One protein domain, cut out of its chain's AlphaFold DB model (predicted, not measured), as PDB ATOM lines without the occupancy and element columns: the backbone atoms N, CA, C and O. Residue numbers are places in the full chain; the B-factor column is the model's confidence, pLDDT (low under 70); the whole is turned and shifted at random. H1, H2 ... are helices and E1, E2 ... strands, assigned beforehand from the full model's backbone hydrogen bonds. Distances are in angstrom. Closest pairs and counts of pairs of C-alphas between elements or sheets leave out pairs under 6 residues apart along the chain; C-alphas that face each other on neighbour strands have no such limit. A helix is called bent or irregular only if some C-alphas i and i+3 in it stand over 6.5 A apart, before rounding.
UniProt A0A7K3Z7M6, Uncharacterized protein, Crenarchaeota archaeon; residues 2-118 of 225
ATOM      1  N   ASP A   2      40.310  40.830 -30.614       51.03
ATOM      2  CA  ASP A   2      39.118  41.651 -30.378       51.03
ATOM      3  C   ASP A   2      39.065  42.072 -28.905       51.03
ATOM      4  O   ASP A   2      39.177  41.229 -28.017       51.03
ATOM      5  N   ASP A   3      38.910  43.369 -28.643       79.19
ATOM      6  CA  ASP A   3      39.021  43.949 -27.296       79.19
ATOM      7  C   ASP A   3      37.710  43.829 -26.491       79.19
ATOM      8  O   ASP A   3      37.330  44.702 -25.717       79.19
ATOM      9  N   PHE A   4      36.978  42.735 -26.716       88.12
ATOM     10  CA  PHE A   4      35.607  42.510 -26.267       88.12
ATOM     11  C   PHE A   4      35.420  41.067 -25.771       88.12
ATOM     12  O   PHE A   4      36.018  40.148 -26.338       88.12
ATOM     13  N   PRO A   5      34.548  40.813 -24.777       89.06
ATOM     14  CA  PRO A   5      34.203  39.455 -24.369       89.06
ATOM     15  C   PRO A   5      33.579  38.660 -25.520       89.06
ATOM     16  O   PRO A   5      32.649  39.115 -26.195       89.06
ATOM     17  N   SER A   6      34.035  37.420 -25.703       91.88
ATOM     18  CA  SER A   6      33.307  36.463 -26.538       91.88
ATOM     19  C   SER A   6      31.935  36.168 -25.914       91.88
ATOM     20  O   SER A   6      31.804  36.129 -24.691       91.88
ATOM     21  N   VAL A   7      30.895  35.972 -26.732       93.25
ATOM     22  CA  VAL A   7      29.543  35.655 -26.235       93.25
ATOM     23  C   VAL A   7      29.029  34.390 -26.909       93.25
ATOM     24  O   VAL A   7      28.909  34.329 -28.135       93.25
ATOM     25  N   ALA A   8      28.732  33.374 -26.098       93.88
ATOM     26  CA  ALA A   8      28.328  32.047 -26.544       93.88
ATOM     27  C   ALA A   8      26.869  31.754 -26.171       93.88
ATOM     28  O   ALA A   8      26.483  31.867 -25.008       93.88
ATOM     29  N   PHE A   9      26.067  31.315 -27.141       93.69
ATOM     30  CA  PHE A   9      24.667  30.945 -26.929       93.69
ATOM     31  C   PHE A   9      24.543  29.433 -26.693       93.69
ATOM     32  O   PHE A   9      25.159  28.631 -27.393       93.69
ATOM     33  N   LYS A  10      23.760  29.035 -25.686       91.94
ATOM     34  CA  LYS A  10      23.511  27.636 -25.298       91.94
ATOM     35  C   LYS A  10      22.010  27.433 -25.070       91.94
ATOM     36  O   LYS A  10      21.304  28.381 -24.745       91.94
ATOM     37  N   ILE A  11      21.500  26.207 -25.196       89.88
ATOM     38  CA  ILE A  11      20.094  25.881 -24.878       89.88
ATOM     39  C   ILE A  11      20.064  25.010 -23.621       89.88
ATOM     40  O   ILE A  11      20.685  23.948 -23.598       89.88
ATOM     41  N   ALA A  12      19.318  25.430 -22.598       86.94
ATOM     42  CA  ALA A  12      19.277  24.777 -21.289       86.94
ATOM     43  C   ALA A  12      18.911  23.283 -21.359       86.94
ATOM     44  O   ALA A  12      18.061  22.867 -22.148       86.94
ATOM     45  N   THR A  13      19.475  22.449 -20.489       73.19
ATOM     46  CA  THR A  13      19.332  20.977 -20.502       73.19
ATOM     47  C   THR A  13      18.112  20.434 -19.722       73.19
ATOM     48  O   THR A  13      18.087  19.277 -19.314       73.19
ATOM     49  N   GLY A  14      17.051  21.241 -19.558       61.28
ATOM     50  CA  GLY A  14      15.834  20.897 -18.793       61.28
ATOM     51  C   GLY A  14      14.844  19.887 -19.425       61.28
ATOM     52  O   GLY A  14      14.820  19.670 -20.638       61.28
ATOM     53  N   LYS A  15      13.972  19.314 -18.575       47.44
ATOM     54  CA  LYS A  15      13.192  18.056 -18.731       47.44
ATOM     55  C   LYS A  15      12.334  17.800 -19.994       47.44
ATOM     56  O   LYS A  15      11.861  16.677 -20.133       47.44
ATOM     57  N   ILE A  16      12.111  18.744 -20.915       51.31
ATOM     58  CA  ILE A  16      11.255  18.518 -22.104       51.31
ATOM     59  C   ILE A  16      12.087  18.586 -23.392       51.31
ATOM     60  O   ILE A  16      12.670  19.623 -23.717       51.31
ATOM     61  N   LYS A  17      12.148  17.471 -24.138       54.91
ATOM     62  CA  LYS A  17      12.904  17.352 -25.403       54.91
ATOM     63  C   LYS A  17      12.110  17.774 -26.651       54.91
ATOM     64  O   LYS A  17      12.718  18.262 -27.597       54.91
ATOM     65  N   SER A  18      10.787  17.602 -26.655       47.16
ATOM     66  CA  SER A  18       9.938  17.595 -27.862       47.16
ATOM     67  C   SER A  18       9.555  18.960 -28.452       47.16
ATOM     68  O   SER A  18       9.164  19.016 -29.609       47.16
ATOM     69  N   ASP A  19       9.680  20.065 -27.709       56.06
ATOM     70  CA  ASP A  19       9.285  21.415 -28.162       56.06
ATOM     71  C   ASP A  19      10.465  22.404 -28.096       56.06
ATOM     72  O   ASP A  19      10.399  23.470 -27.484       56.06
ATOM     73  N   ARG A  20      11.599  22.002 -28.685       70.19
ATOM     74  CA  ARG A  20      12.857  22.775 -28.689       70.19
ATOM     75  C   ARG A  20      13.236  23.365 -30.045       70.19
ATOM     76  O   ARG A  20      14.113  24.220 -30.092       70.19
ATOM     77  N   ASP A  21      12.612  22.964 -31.150       84.00
ATOM     78  CA  ASP A  21      13.081  23.386 -32.481       84.00
ATOM     79  C   ASP A  21      12.822  24.865 -32.779       84.00
ATOM     80  O   ASP A  21      13.590  25.498 -33.504       84.00
ATOM     81  N   TRP A  22      11.802  25.466 -32.161       87.81
ATOM     82  CA  TRP A  22      11.638  26.917 -32.206       87.81
ATOM     83  C   TRP A  22      12.700  27.634 -31.349       87.81
ATOM     84  O   TRP A  22      13.201  28.665 -31.790       87.81
ATOM     85  N   LEU A  23      13.132  27.067 -30.209       88.56
ATOM     86  CA  LEU A  23      14.280  27.574 -29.434       88.56
ATOM     87  C   LEU A  23      15.591  27.460 -30.219       88.56
ATOM     88  O   LEU A  23      16.343  28.426 -30.246       88.56
ATOM     89  N   LYS A  24      15.842  26.345 -30.924       89.38
ATOM     90  CA  LYS A  24      16.991  26.212 -31.843       89.38
ATOM     91  C   LYS A  24      16.979  27.316 -32.904       89.38
ATOM     92  O   LYS A  24      18.000  27.957 -33.128       89.38
ATOM     93  N   LYS A  25      15.814  27.601 -33.500       90.62
ATOM     94  CA  LYS A  25      15.640  28.710 -34.457       90.62
ATOM     95  C   LYS A  25      15.876  30.089 -33.818       90.62
ATOM     96  O   LYS A  25      16.440  30.953 -34.482       90.62
ATOM     97  N   LYS A  26      15.510  30.307 -32.545       91.00
ATOM     98  CA  LYS A  26      15.878  31.537 -31.811       91.00
ATOM     99  C   LYS A  26      17.386  31.608 -31.520       91.00
ATOM    100  O   LYS A  26      17.961  32.672 -31.703       91.00
ATOM    101  N   CYS A  27      18.019  30.498 -31.136       92.19
ATOM    102  CA  CYS A  27      19.461  30.398 -30.878       92.19
ATOM    103  C   CYS A  27      20.269  30.756 -32.132       92.19
ATOM    104  O   CYS A  27      20.998  31.743 -32.130       92.19
ATOM    105  N   ALA A  28      20.001  30.072 -33.249       91.94
ATOM    106  CA  ALA A  28      20.632  30.350 -34.536       91.94
ATOM    107  C   ALA A  28      20.365  31.784 -35.040       91.94
ATOM    108  O   ALA A  28      21.239  32.396 -35.651       91.94
ATOM    109  N   TYR A  29      19.184  32.359 -34.763       92.50
ATOM    110  CA  TYR A  29      18.918  33.775 -35.040       92.50
ATOM    111  C   TYR A  29      19.805  34.705 -34.198       92.50
ATOM    112  O   TYR A  29      20.386  35.637 -34.752       92.50
ATOM    113  N   LEU A  30      19.930  34.461 -32.889       92.44
ATOM    114  CA  LEU A  30      20.774  35.265 -32.001       92.44
ATOM    115  C   LEU A  30      22.256  35.135 -32.371       92.44
ATOM    116  O   LEU A  30      22.913  36.156 -32.519       92.44
ATOM    117  N   GLU A  31      22.753  33.929 -32.649       94.06
ATOM    118  CA  GLU A  31      24.110  33.688 -33.158       94.06
ATOM    119  C   GLU A  31      24.368  34.415 -34.488       94.06
ATOM    120  O   GLU A  31      25.379  35.099 -34.646       94.06
ATOM    121  N   ALA A  32      23.447  34.313 -35.453       93.25
ATOM    122  CA  ALA A  32      23.572  34.976 -36.750       93.25
ATOM    123  C   ALA A  32      23.376  36.500 -36.667       93.25
ATOM    124  O   ALA A  32      23.799  37.224 -37.570       93.25
ATOM    125  N   MET A  33      22.716  37.010 -35.627       93.62
ATOM    126  CA  MET A  33      22.646  38.438 -35.305       93.62
ATOM    127  C   MET A  33      23.964  38.888 -34.662       93.62
ATOM    128  O   MET A  33      24.540  39.888 -35.095       93.62
ATOM    129  N   TRP A  34      24.491  38.098 -33.724       94.06
ATOM    130  CA  TRP A  34      25.727  38.352 -32.989       94.06
ATOM    131  C   TRP A  34      26.957  38.365 -33.896       94.06
ATOM    132  O   TRP A  34      27.698  39.340 -33.895       94.06
ATOM    133  N   LYS A  35      27.110  37.378 -34.789       91.88
ATOM    134  CA  LYS A  35      28.185  37.346 -35.803       91.88
ATOM    135  C   LYS A  35      28.221  38.577 -36.726       91.88
ATOM    136  O   LYS A  35      29.237  38.817 -37.361       91.88
ATOM    137  N   ARG A  36      27.126  39.345 -36.821       90.69
ATOM    138  CA  ARG A  36      27.029  40.573 -37.635       90.69
ATOM    139  C   ARG A  36      27.048  41.876 -36.830       90.69
ATOM    140  O   ARG A  36      27.278  42.926 -37.415       90.69
ATOM    141  N   ASN A  37      26.749  41.838 -35.529       91.06
ATOM    142  CA  ASN A  37      26.515  43.046 -34.725       91.06
ATOM    143  C   ASN A  37      27.165  43.017 -33.334       91.06
ATOM    144  O   ASN A  37      27.124  44.038 -32.663       91.06
ATOM    145  N   GLY A  38      27.736  41.896 -32.884       90.31
ATOM    146  CA  GLY A  38      28.163  41.667 -31.499       90.31
ATOM    147  C   GLY A  38      29.138  42.722 -30.991       90.31
ATOM    148  O   GLY A  38      28.793  43.470 -30.086       90.31
ATOM    149  N   ALA A  39      30.291  42.879 -31.649       91.12
ATOM    150  CA  ALA A  39      31.265  43.926 -31.318       91.12
ATOM    151  C   ALA A  39      30.658  45.345 -31.355       91.12
ATOM    152  O   ALA A  39      30.931  46.159 -30.483       91.12
ATOM    153  N   LYS A  40      29.751  45.632 -32.303       91.50
ATOM    154  CA  LYS A  40      29.042  46.923 -32.383       91.50
ATOM    155  C   LYS A  40      27.986  47.111 -31.281       91.50
ATOM    156  O   LYS A  40      27.630  48.242 -30.975       91.50
ATOM    157  N   ILE A  41      27.455  46.032 -30.709       92.12
ATOM    158  CA  ILE A  41      26.559  46.070 -29.548       92.12
ATOM    159  C   ILE A  41      27.381  46.260 -28.274       92.12
ATOM    160  O   ILE A  41      27.018  47.115 -27.480       92.12
ATOM    161  N   LEU A  42      28.485  45.524 -28.109       91.38
ATOM    162  CA  LEU A  42      29.375  45.645 -26.953       91.38
ATOM    163  C   LEU A  42      30.034  47.028 -26.891       91.38
ATOM    164  O   LEU A  42      29.888  47.695 -25.876       91.38
ATOM    165  N   GLY A  43      30.617  47.519 -27.990       85.94
ATOM    166  CA  GLY A  43      31.147  48.885 -28.062       85.94
ATOM    167  C   GLY A  43      30.088  49.945 -27.748       85.94
ATOM    168  O   GLY A  43      30.346  50.839 -26.962       85.94
ATOM    169  N   LYS A  44      28.843  49.783 -28.223       84.75
ATOM    170  CA  LYS A  44      27.729  50.681 -27.857       84.75
ATOM    171  C   LYS A  44      27.299  50.596 -26.387       84.75
ATOM    172  O   LYS A  44      26.597  51.503 -25.945       84.75
ATOM    173  N   ILE A  45      27.614  49.512 -25.676       83.62
ATOM    174  CA  ILE A  45      27.413  49.405 -24.224       83.62
ATOM    175  C   ILE A  45      28.548  50.157 -23.525       83.62
ATOM    176  O   ILE A  45      28.261  51.000 -22.685       83.62
ATOM    177  N   GLU A  46      29.800  49.946 -23.940       84.44
ATOM    178  CA  GLU A  46      30.958  50.686 -23.418       84.44
ATOM    179  C   GLU A  46      30.819  52.206 -23.637       84.44
ATOM    180  O   GLU A  46      30.889  52.966 -22.675       84.44
ATOM    181  N   ASP A  47      30.489  52.647 -24.860       76.31
ATOM    182  CA  ASP A  47      30.208  54.048 -25.232       76.31
ATOM    183  C   ASP A  47      29.140  54.694 -24.329       76.31
ATOM    184  O   ASP A  47      29.208  55.881 -24.012       76.31
ATOM    185  N   ALA A  48      28.104  53.928 -23.966       70.12
ATOM    186  CA  ALA A  48      26.938  54.416 -23.232       70.12
ATOM    187  C   ALA A  48      27.095  54.323 -21.705       70.12
ATOM    188  O   ALA A  48      26.389  55.031 -20.986       70.12
ATOM    189  N   CYS A  49      28.001  53.474 -21.218       68.19
ATOM    190  CA  CYS A  49      28.382  53.377 -19.809       68.19
ATOM    191  C   CYS A  49      29.639  54.199 -19.468       68.19
ATOM    192  O   CYS A  49      29.878  54.464 -18.294       68.19
ATOM    193  N   GLY A  50      30.431  54.608 -20.465       70.19
ATOM    194  CA  GLY A  50      31.678  55.359 -20.290       70.19
ATOM    195  C   GLY A  50      32.875  54.520 -19.823       70.19
ATOM    196  O   GLY A  50      33.841  55.087 -19.321       70.19
ATOM    197  N   ASP A  51      32.819  53.189 -19.950       77.38
ATOM    198  CA  ASP A  51      33.826  52.263 -19.409       77.38
ATOM    199  C   ASP A  51      33.862  50.929 -20.196       77.38
ATOM    200  O   ASP A  51      32.926  50.609 -20.922       77.38
ATOM    201  N   THR A  52      34.931  50.136 -20.063       84.06
ATOM    202  CA  THR A  52      35.246  48.963 -20.910       84.06
ATOM    203  C   THR A  52      35.151  47.619 -20.179       84.06
ATOM    204  O   THR A  52      35.478  47.537 -18.998       84.06
ATOM    205  N   PHE A  53      34.728  46.539 -20.850       84.81
ATOM    206  CA  PHE A  53      34.515  45.212 -20.244       84.81
ATOM    207  C   PHE A  53      35.740  44.704 -19.454       84.81
ATOM    208  O   PHE A  53      36.890  44.937 -19.830       84.81
ATOM    209  N   THR A  54      35.506  43.983 -18.353       83.06
ATOM    210  CA  THR A  54      36.590  43.547 -17.458       83.06
ATOM    211  C   THR A  54      37.502  42.500 -18.106       83.06
ATOM    212  O   THR A  54      37.078  41.692 -18.933       83.06
ATOM    213  N   ASN A  55      38.772  42.454 -17.687       83.25
ATOM    214  CA  ASN A  55      39.725  41.444 -18.166       83.25
ATOM    215  C   ASN A  55      39.237  40.004 -17.907       83.25
ATOM    216  O   ASN A  55      39.528  39.111 -18.701       83.25
ATOM    217  N   THR A  56      38.461  39.785 -16.839       83.56
ATOM    218  CA  THR A  56      37.806  38.505 -16.530       83.56
ATOM    219  C   THR A  56      36.834  38.100 -17.639       83.56
ATOM    220  O   THR A  56      36.982  37.020 -18.205       83.56
ATOM    221  N   SER A  57      35.899  38.970 -18.043       85.94
ATOM    222  CA  SER A  57      34.943  38.631 -19.107       85.94
ATOM    223  C   SER A  57      35.569  38.617 -20.501       85.94
ATOM    224  O   SER A  57      35.191  37.777 -21.318       85.94
ATOM    225  N   LYS A  58      36.579  39.458 -20.768       89.19
ATOM    226  CA  LYS A  58      37.401  39.371 -21.989       89.19
ATOM    227  C   LYS A  58      38.106  38.008 -22.109       89.19
ATOM    228  O   LYS A  58      38.168  37.456 -23.206       89.19
ATOM    229  N   ARG A  59      38.573  37.433 -20.991       88.00
ATOM    230  CA  ARG A  59      39.231  36.113 -20.917       88.00
ATOM    231  C   ARG A  59      38.258  34.930 -20.979       88.00
ATOM    232  O   ARG A  59      38.527  33.965 -21.686       88.00
ATOM    233  N   GLU A  60      37.177  34.970 -20.204       88.38
ATOM    234  CA  GLU A  60      36.295  33.811 -19.971       88.38
ATOM    235  C   GLU A  60      35.054  33.789 -20.871       88.38
ATOM    236  O   GLU A  60      34.498  32.723 -21.144       88.38
ATOM    237  N   GLY A  61      34.658  34.952 -21.393       90.81
ATOM    238  CA  GLY A  61      33.458  35.129 -22.200       90.81
ATOM    239  C   GLY A  61      32.157  35.094 -21.393       90.81
ATOM    240  O   GLY A  61      32.104  34.693 -20.235       90.81
ATOM    241  N   ILE A  62      31.073  35.520 -22.038       93.12
ATOM    242  CA  ILE A  62      29.720  35.545 -21.478       93.12
ATOM    243  C   ILE A  62      28.919  34.391 -22.091       93.12
ATOM    244  O   ILE A  62      28.827  34.242 -23.312       93.12
ATOM    245  N   THR A  63      28.311  33.557 -21.253       94.88
ATOM    246  CA  THR A  63      27.415  32.477 -21.678       94.88
ATOM    247  C   THR A  63      25.962  32.931 -21.577       94.88
ATOM    248  O   THR A  63      25.481  33.258 -20.499       94.88
ATOM    249  N   VAL A  64      25.226  32.872 -22.689       94.75
ATOM    250  CA  VAL A  64      23.783  33.140 -22.748       94.75
ATOM    251  C   VAL A  64      23.023  31.818 -22.875       94.75
ATOM    252  O   VAL A  64      23.026  31.180 -23.931       94.75
ATOM    253  N   ILE A  65      22.354  31.399 -21.802       92.56
ATOM    254  CA  ILE A  65      21.552  30.176 -21.728       92.56
ATOM    255  C   ILE A  65      20.090  30.485 -22.067       92.56
ATOM    256  O   ILE A  65      19.416  31.253 -21.382       92.56
ATOM    257  N   LEU A  66      19.581  29.846 -23.119       91.94
ATOM    258  CA  LEU A  66      18.205  29.978 -23.589       91.94
ATOM    259  C   LEU A  66      17.298  28.909 -22.968       91.94
ATOM    260  O   LEU A  66      17.507  27.704 -23.151       91.94
ATOM    261  N   HIS A  67      16.244  29.368 -22.300       89.88
ATOM    262  CA  HIS A  67      15.208  28.563 -21.651       89.88
ATOM    263  C   HIS A  67      13.851  28.734 -22.345       89.88
ATOM    264  O   HIS A  67      13.578  29.756 -22.980       89.88
ATOM    265  N   LYS A  68      12.955  27.752 -22.184       87.75
ATOM    266  CA  LYS A  68      11.529  27.920 -22.507       87.75
ATOM    267  C   LYS A  68      10.844  28.611 -21.329       87.75
ATOM    268  O   LYS A  68      10.787  28.024 -20.256       87.75
ATOM    269  N   ARG A  69      10.292  29.802 -21.560       86.88
ATOM    270  CA  ARG A  69       9.574  30.603 -20.564       86.88
ATOM    271  C   ARG A  69       8.299  29.897 -20.094       86.88
ATOM    272  O   ARG A  69       7.415  29.602 -20.901       86.88
ATOM    273  N   SER A  70       8.202  29.654 -18.793       80.44
ATOM    274  CA  SER A  70       6.967  29.319 -18.085       80.44
ATOM    275  C   SER A  70       6.173  30.590 -17.726       80.44
ATOM    276  O   SER A  70       6.741  31.684 -17.716       80.44
ATOM    277  N   PRO A  71       4.880  30.487 -17.358       73.75
ATOM    278  CA  PRO A  71       4.103  31.626 -16.855       73.75
ATOM    279  C   PRO A  71       4.663  32.281 -15.579       73.75
ATOM    280  O   PRO A  71       4.219  33.366 -15.222       73.75
ATOM    281  N   LYS A  72       5.606  31.629 -14.882       71.56
ATOM    282  CA  LYS A  72       6.263  32.137 -13.666       71.56
ATOM    283  C   LYS A  72       7.649  32.738 -13.930       71.56
ATOM    284  O   LYS A  72       8.256  33.278 -13.010       71.56
ATOM    285  N   ASP A  73       8.155  32.642 -15.158       74.44
ATOM    286  CA  ASP A  73       9.522  33.036 -15.488       74.44
ATOM    287  C   ASP A  73       9.558  34.505 -15.944       74.44
ATOM    288  O   ASP A  73       8.718  34.956 -16.740       74.44
ATOM    289  N   ARG A  74      10.568  35.259 -15.495       72.38
ATOM    290  CA  ARG A  74      10.866  36.610 -16.006       72.38
ATOM    291  C   ARG A  74      11.399  36.551 -17.443       72.38
ATOM    292  O   ARG A  74      11.534  35.481 -18.023       72.38
ATOM    293  N   SER A  75      11.657  37.698 -18.061       81.06
ATOM    294  CA  SER A  75      12.254  37.797 -19.406       81.06
ATOM    295  C   SER A  75      13.712  37.309 -19.452       81.06
ATOM    296  O   SER A  75      14.142  36.748 -20.464       81.06
ATOM    297  N   GLY A  76      14.447  37.491 -18.357       85.19
ATOM    298  CA  GLY A  76      15.811  37.019 -18.140       85.19
ATOM    299  C   GLY A  76      16.190  37.063 -16.657       85.19
ATOM    300  O   GLY A  76      15.396  37.515 -15.833       85.19
ATOM    301  N   ALA A  77      17.379  36.561 -16.332       82.62
ATOM    302  CA  ALA A  77      18.030  36.653 -15.026       82.62
ATOM    303  C   ALA A  77      19.551  36.476 -15.194       82.62
ATOM    304  O   ALA A  77      19.988  35.768 -16.103       82.62
ATOM    305  N   LEU A  78      20.360  37.081 -14.324       81.06
ATOM    306  CA  LEU A  78      21.760  36.672 -14.154       81.06
ATOM    307  C   LEU A  78      21.828  35.480 -13.192       81.06
ATOM    308  O   LEU A  78      20.931  35.298 -12.367       81.06
ATOM    309  N   ASN A  79      22.888  34.683 -13.279       71.31
ATOM    310  CA  ASN A  79      23.298  33.838 -12.164       71.31
ATOM    311  C   ASN A  79      23.980  34.734 -11.107       71.31
ATOM    312  O   ASN A  79      24.907  35.473 -11.437       71.31
ATOM    313  N   SER A  80      23.501  34.710  -9.858       62.88
ATOM    314  CA  SER A  80      24.011  35.579  -8.784       62.88
ATOM    315  C   SER A  80      25.489  35.342  -8.482       62.88
ATOM    316  O   SER A  80      26.214  36.296  -8.231       62.88
ATOM    317  N   ASP A  81      25.931  34.085  -8.563       65.94
ATOM    318  CA  ASP A  81      27.303  33.671  -8.258       65.94
ATOM    319  C   ASP A  81      28.224  33.765  -9.492       65.94
ATOM    320  O   ASP A  81      29.421  33.490  -9.411       65.94
ATOM    321  N   ASN A  82      27.669  34.110 -10.663       79.00
ATOM    322  CA  ASN A  82      28.404  34.237 -11.916       79.00
ATOM    323  C   ASN A  82      27.704  35.216 -12.887       79.00
ATOM    324  O   ASN A  82      26.900  34.783 -13.722       79.00
ATOM    325  N   PRO A  83      28.037  36.522 -12.873       79.62
ATOM    326  CA  PRO A  83      27.431  37.498 -13.782       79.62
ATOM    327  C   PRO A  83      27.747  37.250 -15.267       79.62
ATOM    328  O   PRO A  83      27.088  37.843 -16.125       79.62
ATOM    329  N   LEU A  84      28.708  36.375 -15.598       88.00
ATOM    330  CA  LEU A  84      28.993  35.947 -16.973       88.00
ATOM    331  C   LEU A  84      27.980  34.909 -17.489       88.00
ATOM    332  O   LEU A  84      27.963  34.625 -18.688       88.00
ATOM    333  N   GLU A  85      27.129  34.343 -16.628       90.44
ATOM    334  CA  GLU A  85      26.052  33.432 -17.019       90.44
ATOM    335  C   GLU A  85      24.691  34.147 -17.038       90.44
ATOM    336  O   GLU A  85      24.039  34.386 -16.018       90.44
ATOM    337  N   ILE A  86      24.240  34.467 -18.250       92.06
ATOM    338  CA  ILE A  86      22.957  35.107 -18.528       92.06
ATOM    339  C   ILE A  86      21.919  34.035 -18.853       92.06
ATOM    340  O   ILE A  86      22.052  33.301 -19.830       92.06
ATOM    341  N   ASN A  87      20.815  34.007 -18.117       90.31
ATOM    342  CA  ASN A  87      19.657  33.173 -18.409       90.31
ATOM    343  C   ASN A  87      18.583  34.010 -19.129       90.31
ATOM    344  O   ASN A  87      18.114  35.014 -18.602       90.31
ATOM    345  N   LEU A  88      18.169  33.604 -20.334       91.38
ATOM    346  CA  LEU A  88      17.069  34.221 -21.092       91.38
ATOM    347  C   LEU A  88      15.907  33.239 -21.239       91.38
ATOM    348  O   LEU A  88      16.068  32.160 -21.812       91.38
ATOM    349  N   PHE A  89      14.714  33.635 -20.798       90.38
ATOM    350  CA  PHE A  89      13.515  32.803 -20.888       90.38
ATOM    351  C   PHE A  89      12.640  33.294 -22.041       90.38
ATOM    352  O   PHE A  89      12.107  34.407 -22.030       90.38
ATOM    353  N   LEU A  90      12.504  32.459 -23.071       89.62
ATOM    354  CA  LEU A  90      11.856  32.835 -24.325       89.62
ATOM    355  C   LEU A  90      10.461  32.217 -24.458       89.62
ATOM    356  O   LEU A  90      10.231  31.073 -24.066       89.62
ATOM    357  N   ALA A  91       9.540  32.950 -25.071       88.38
ATOM    358  CA  ALA A  91       8.250  32.460 -25.533       88.38
ATOM    359  C   ALA A  91       8.281  32.222 -27.053       88.38
ATOM    360  O   ALA A  91       8.970  32.914 -27.807       88.38
ATOM    361  N   LYS A  92       7.478  31.266 -27.536       87.25
ATOM    362  CA  LYS A  92       7.369  30.948 -28.973       87.25
ATOM    363  C   LYS A  92       6.902  32.151 -29.810       87.25
ATOM    364  O   LYS A  92       7.304  32.279 -30.965       87.25
ATOM    365  N   SER A  93       6.103  33.033 -29.207       88.50
ATOM    366  CA  SER A  93       5.568  34.278 -29.770       88.50
ATOM    367  C   SER A  93       6.535  35.471 -29.750       88.50
ATOM    368  O   SER A  93       6.207  36.503 -30.330       88.50
ATOM    369  N   ASP A  94       7.716  35.369 -29.127       88.56
ATOM    370  CA  ASP A  94       8.638  36.508 -29.030       88.56
ATOM    371  C   ASP A  94       9.104  36.990 -30.412       88.56
ATOM    372  O   ASP A  94       9.610  36.208 -31.227       88.56
ATOM    373  N   THR A  95       8.988  38.295 -30.665       89.06
ATOM    374  CA  THR A  95       9.468  38.923 -31.904       89.06
ATOM    375  C   THR A  95      10.995  39.025 -31.919       89.06
ATOM    376  O   THR A  95      11.653  39.025 -30.880       89.06
ATOM    377  N   THR A  96      11.589  39.139 -33.107       87.38
ATOM    378  CA  THR A  96      13.035  39.380 -33.277       87.38
ATOM    379  C   THR A  96      13.516  40.618 -32.516       87.38
ATOM    380  O   THR A  96      14.559  40.572 -31.867       87.38
ATOM    381  N   ASN A  97      12.720  41.692 -32.531       84.38
ATOM    382  CA  ASN A  97      13.011  42.925 -31.802       84.38
ATOM    383  C   ASN A  97      12.997  42.705 -30.281       84.38
ATOM    384  O   ASN A  97      13.972  43.061 -29.626       84.38
ATOM    385  N   ALA A  98      11.969  42.040 -29.738       84.75
ATOM    386  CA  ALA A  98      11.881  41.747 -28.305       84.75
ATOM    387  C   ALA A  98      13.033  40.847 -27.812       84.75
ATOM    388  O   ALA A  98      13.520  41.013 -26.697       84.75
ATOM    389  N   LEU A  99      13.504  39.916 -28.648       88.19
ATOM    390  CA  LEU A  99      14.667  39.075 -28.338       88.19
ATOM    391  C   LEU A  99      15.974  39.873 -28.317       88.19
ATOM    392  O   LEU A  99      16.775  39.698 -27.401       88.19
ATOM    393  N   LYS A 100      16.180  40.761 -29.298       88.88
ATOM    394  CA  LYS A 100      17.348  41.653 -29.343       88.88
ATOM    395  C   LYS A 100      17.371  42.595 -28.134       88.88
ATOM    396  O   LYS A 100      18.417  42.783 -27.527       88.88
ATOM    397  N   GLU A 101      16.217  43.152 -27.784       86.31
ATOM    398  CA  GLU A 101      16.017  44.066 -26.659       86.31
ATOM    399  C   GLU A 101      16.305  43.400 -25.307       86.31
ATOM    400  O   GLU A 101      17.110  43.922 -24.541       86.31
ATOM    401  N   ARG A 102      15.765  42.198 -25.052       88.06
ATOM    402  CA  ARG A 102      16.087  41.425 -23.835       88.06
ATOM    403  C   ARG A 102      17.555  41.017 -23.759       88.06
ATOM    404  O   ARG A 102      18.133  41.080 -22.682       88.06
ATOM    405  N   LEU A 103      18.158  40.600 -24.877       90.62
ATOM    406  CA  LEU A 103      19.582  40.254 -24.907       90.62
ATOM    407  C   LEU A 103      20.447  41.470 -24.551       90.62
ATOM    408  O   LEU A 103      21.365  41.331 -23.752       90.62
ATOM    409  N   ILE A 104      20.138  42.650 -25.095       89.75
ATOM    410  CA  ILE A 104      20.851  43.887 -24.756       89.75
ATOM    411  C   ILE A 104      20.649  44.238 -23.274       89.75
ATOM    412  O   ILE A 104      21.648  44.424 -22.591       89.75
ATOM    413  N   ARG A 105      19.410  44.222 -22.749       86.00
ATOM    414  CA  ARG A 105      19.143  44.494 -21.320       86.00
ATOM    415  C   ARG A 105      19.948  43.565 -20.408       86.00
ATOM    416  O   ARG A 105      20.622  44.033 -19.499       86.00
ATOM    417  N   MET A 106      19.976  42.262 -20.695       89.06
ATOM    418  CA  MET A 106      20.757  41.321 -19.885       89.06
ATOM    419  C   MET A 106      22.278  41.437 -20.065       89.06
ATOM    420  O   MET A 106      23.008  41.180 -19.112       89.06
ATOM    421  N   LEU A 107      22.775  41.826 -21.246       89.69
ATOM    422  CA  LEU A 107      24.202  42.111 -21.451       89.69
ATOM    423  C   LEU A 107      24.642  43.372 -20.702       89.69
ATOM    424  O   LEU A 107      25.749  43.391 -20.177       89.69
ATOM    425  N   VAL A 108      23.782  44.389 -20.611       82.19
ATOM    426  CA  VAL A 108      24.045  45.591 -19.811       82.19
ATOM    427  C   VAL A 108      24.002  45.267 -18.316       82.19
ATOM    428  O   VAL A 108      24.945  45.617 -17.617       82.19
ATOM    429  N   HIS A 109      23.008  44.508 -17.835       79.31
ATOM    430  CA  HIS A 109      23.016  43.994 -16.456       79.31
ATOM    431  C   HIS A 109      24.295  43.213 -16.143       79.31
ATOM    432  O   HIS A 109      24.887  43.396 -15.085       79.31
ATOM    433  N   SER A 110      24.731  42.345 -17.061       83.81
ATOM    434  CA  SER A 110      25.971  41.580 -16.913       83.81
ATOM    435  C   SER A 110      27.201  42.494 -16.885       83.81
ATOM    436  O   SER A 110      28.042  42.322 -16.012       83.81
ATOM    437  N   PHE A 111      27.294  43.493 -17.772       82.00
ATOM    438  CA  PHE A 111      28.375  44.488 -17.776       82.00
ATOM    439  C   PHE A 111      28.437  45.271 -16.458       82.00
ATOM    440  O   PHE A 111      29.498  45.346 -15.845       82.00
ATOM    441  N   ILE A 112      27.301  45.801 -15.994       72.44
ATOM    442  CA  ILE A 112      27.199  46.565 -14.745       72.44
ATOM    443  C   ILE A 112      27.586  45.672 -13.560       72.44
ATOM    444  O   ILE A 112      28.484  46.025 -12.803       72.44
ATOM    445  N   HIS A 113      27.030  44.464 -13.450       73.94
ATOM    446  CA  HIS A 113      27.345  43.556 -12.342       73.94
ATOM    447  C   HIS A 113      28.813  43.065 -12.361       73.94
ATOM    448  O   HIS A 113      29.406  42.885 -11.302       73.94
ATOM    449  N   GLN A 114      29.441  42.919 -13.537       73.31
ATOM    450  CA  GLN A 114      30.891  42.679 -13.659       73.31
ATOM    451  C   GLN A 114      31.743  43.886 -13.238       73.31
ATOM    452  O   GLN A 114      32.878  43.712 -12.802       73.31
ATOM    453  N   LYS A 115      31.248  45.110 -13.454       66.50
ATOM    454  CA  LYS A 115      31.981  46.360 -13.213       66.50
ATOM    455  C   LYS A 115      31.916  46.831 -11.775       66.50
ATOM    456  O   LYS A 115      32.917  47.272 -11.219       66.50
ATOM    457  N   TYR A 116      30.735  46.715 -11.191       58.25
ATOM    458  CA  TYR A 116      30.441  47.102  -9.823       58.25
ATOM    459  C   TYR A 116      30.443  45.886  -8.887       58.25
ATOM    460  O   TYR A 116      29.762  45.938  -7.867       58.25
ATOM    461  N   GLU A 117      31.204  44.826  -9.225       47.81
ATOM    462  CA  GLU A 117      31.399  43.598  -8.430       47.81
ATOM    463  C   GLU A 117      31.495  43.954  -6.941       47.81
ATOM    464  O   GLU A 117      32.395  44.690  -6.533       47.81
ATOM    465  N   PHE A 118      30.476  43.530  -6.184       42.03
ATOM    466  CA  PHE A 118      29.770  44.395  -5.225       42.03
ATOM    467  C   PHE A 118      30.666  45.422  -4.509       42.03
ATOM    468  O   PHE A 118      31.300  45.126  -3.494       42.03
TER     469      PHE A 118
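What this domain is: This is residues 2 to 118 of the 225 residues of an uncharacterized protein of Crenarchaeota archaeon (UniProt A0A7K3Z7M6). A twisted sheet of four strands is covered on one face by H1a, an arm of the bent helix H1, and by H3, making two layers; short H2 grazes the sheet, and the arm H1b turns off it. The 117 printed residues have three named helices and four named strands, in chain order E1 H1 H2 E2 E3 E4 H3. The sheet, E1 E2 E4 E3, is mixed, as is the class, helices and strands. The whole is compact, radius of gyration of the C-alphas 14.0 A, spanning 42 by 30 by 21 A.

Where its parts are: Find C-alpha 7 at (29.543, 35.655, -26.235), where E1, residues 7 to 11, begins, 13.7 A long. E2, residues 62 to 68, runs 19.8 A; E4, residues 82 to 90, runs 20.7 A and bends by 53 degrees at residue 85; E3 is residues 76 to 79. H1, residues 21 to 49, was assigned as one helix by its hydrogen bonds but is bent: C-alphas 36 and 39 are 8.3 A apart. Its arms are H1a, residues 21 to 36, 22.7 A, and H1b, residues 39 to 49, 15.2 A. H2 is residues 55 to 60; H3, residues 96 to 115, runs 28.5 A to C-alpha 115 at (31.981, 46.360, -13.213).

How they stand to each other: E1 and E2 are parallel (N 8 to O 62, 2.9 A), as are E2 and E4 (N 65 to O 86, 2.8 A); E3 and E4 form an antiparallel hairpin (N 77 to O 87, 2.8 A). E1, H1, H2 and E2 make a strand-helix-strand unit, parallel neighbour strands with helices between, its crossover left-handed. H3 is over E4, height over the sheet 8.4 A; their closest C-alphas, Pro 83 and Ser 110, are 5.3 A apart. H1a is over E2, height 9.3 A, and only just not over E1, on which 2 of its C-alphas fall; its closest C-alpha pair with E1 is Cys 27 and Phe 9, 6.6 A. H1b is not on the sheet; it and H3 are close but not clearly touching, C-alphas of Ile 45 and Val 108 at 6.7 A. Each O i to N i+4 pair is within hydrogen-bond range in H1b, H2 and H3, and 11 of 12 in H1a.

The domain as a whole: The C-alphas farthest apart, of Ser 18 and Gly 50, are 44.2 A apart. The printed part has no cut and no long link. Look for pLDDT under 70 at residues 2, 14 to 19, 49, 80 to 81 and 115 to 118.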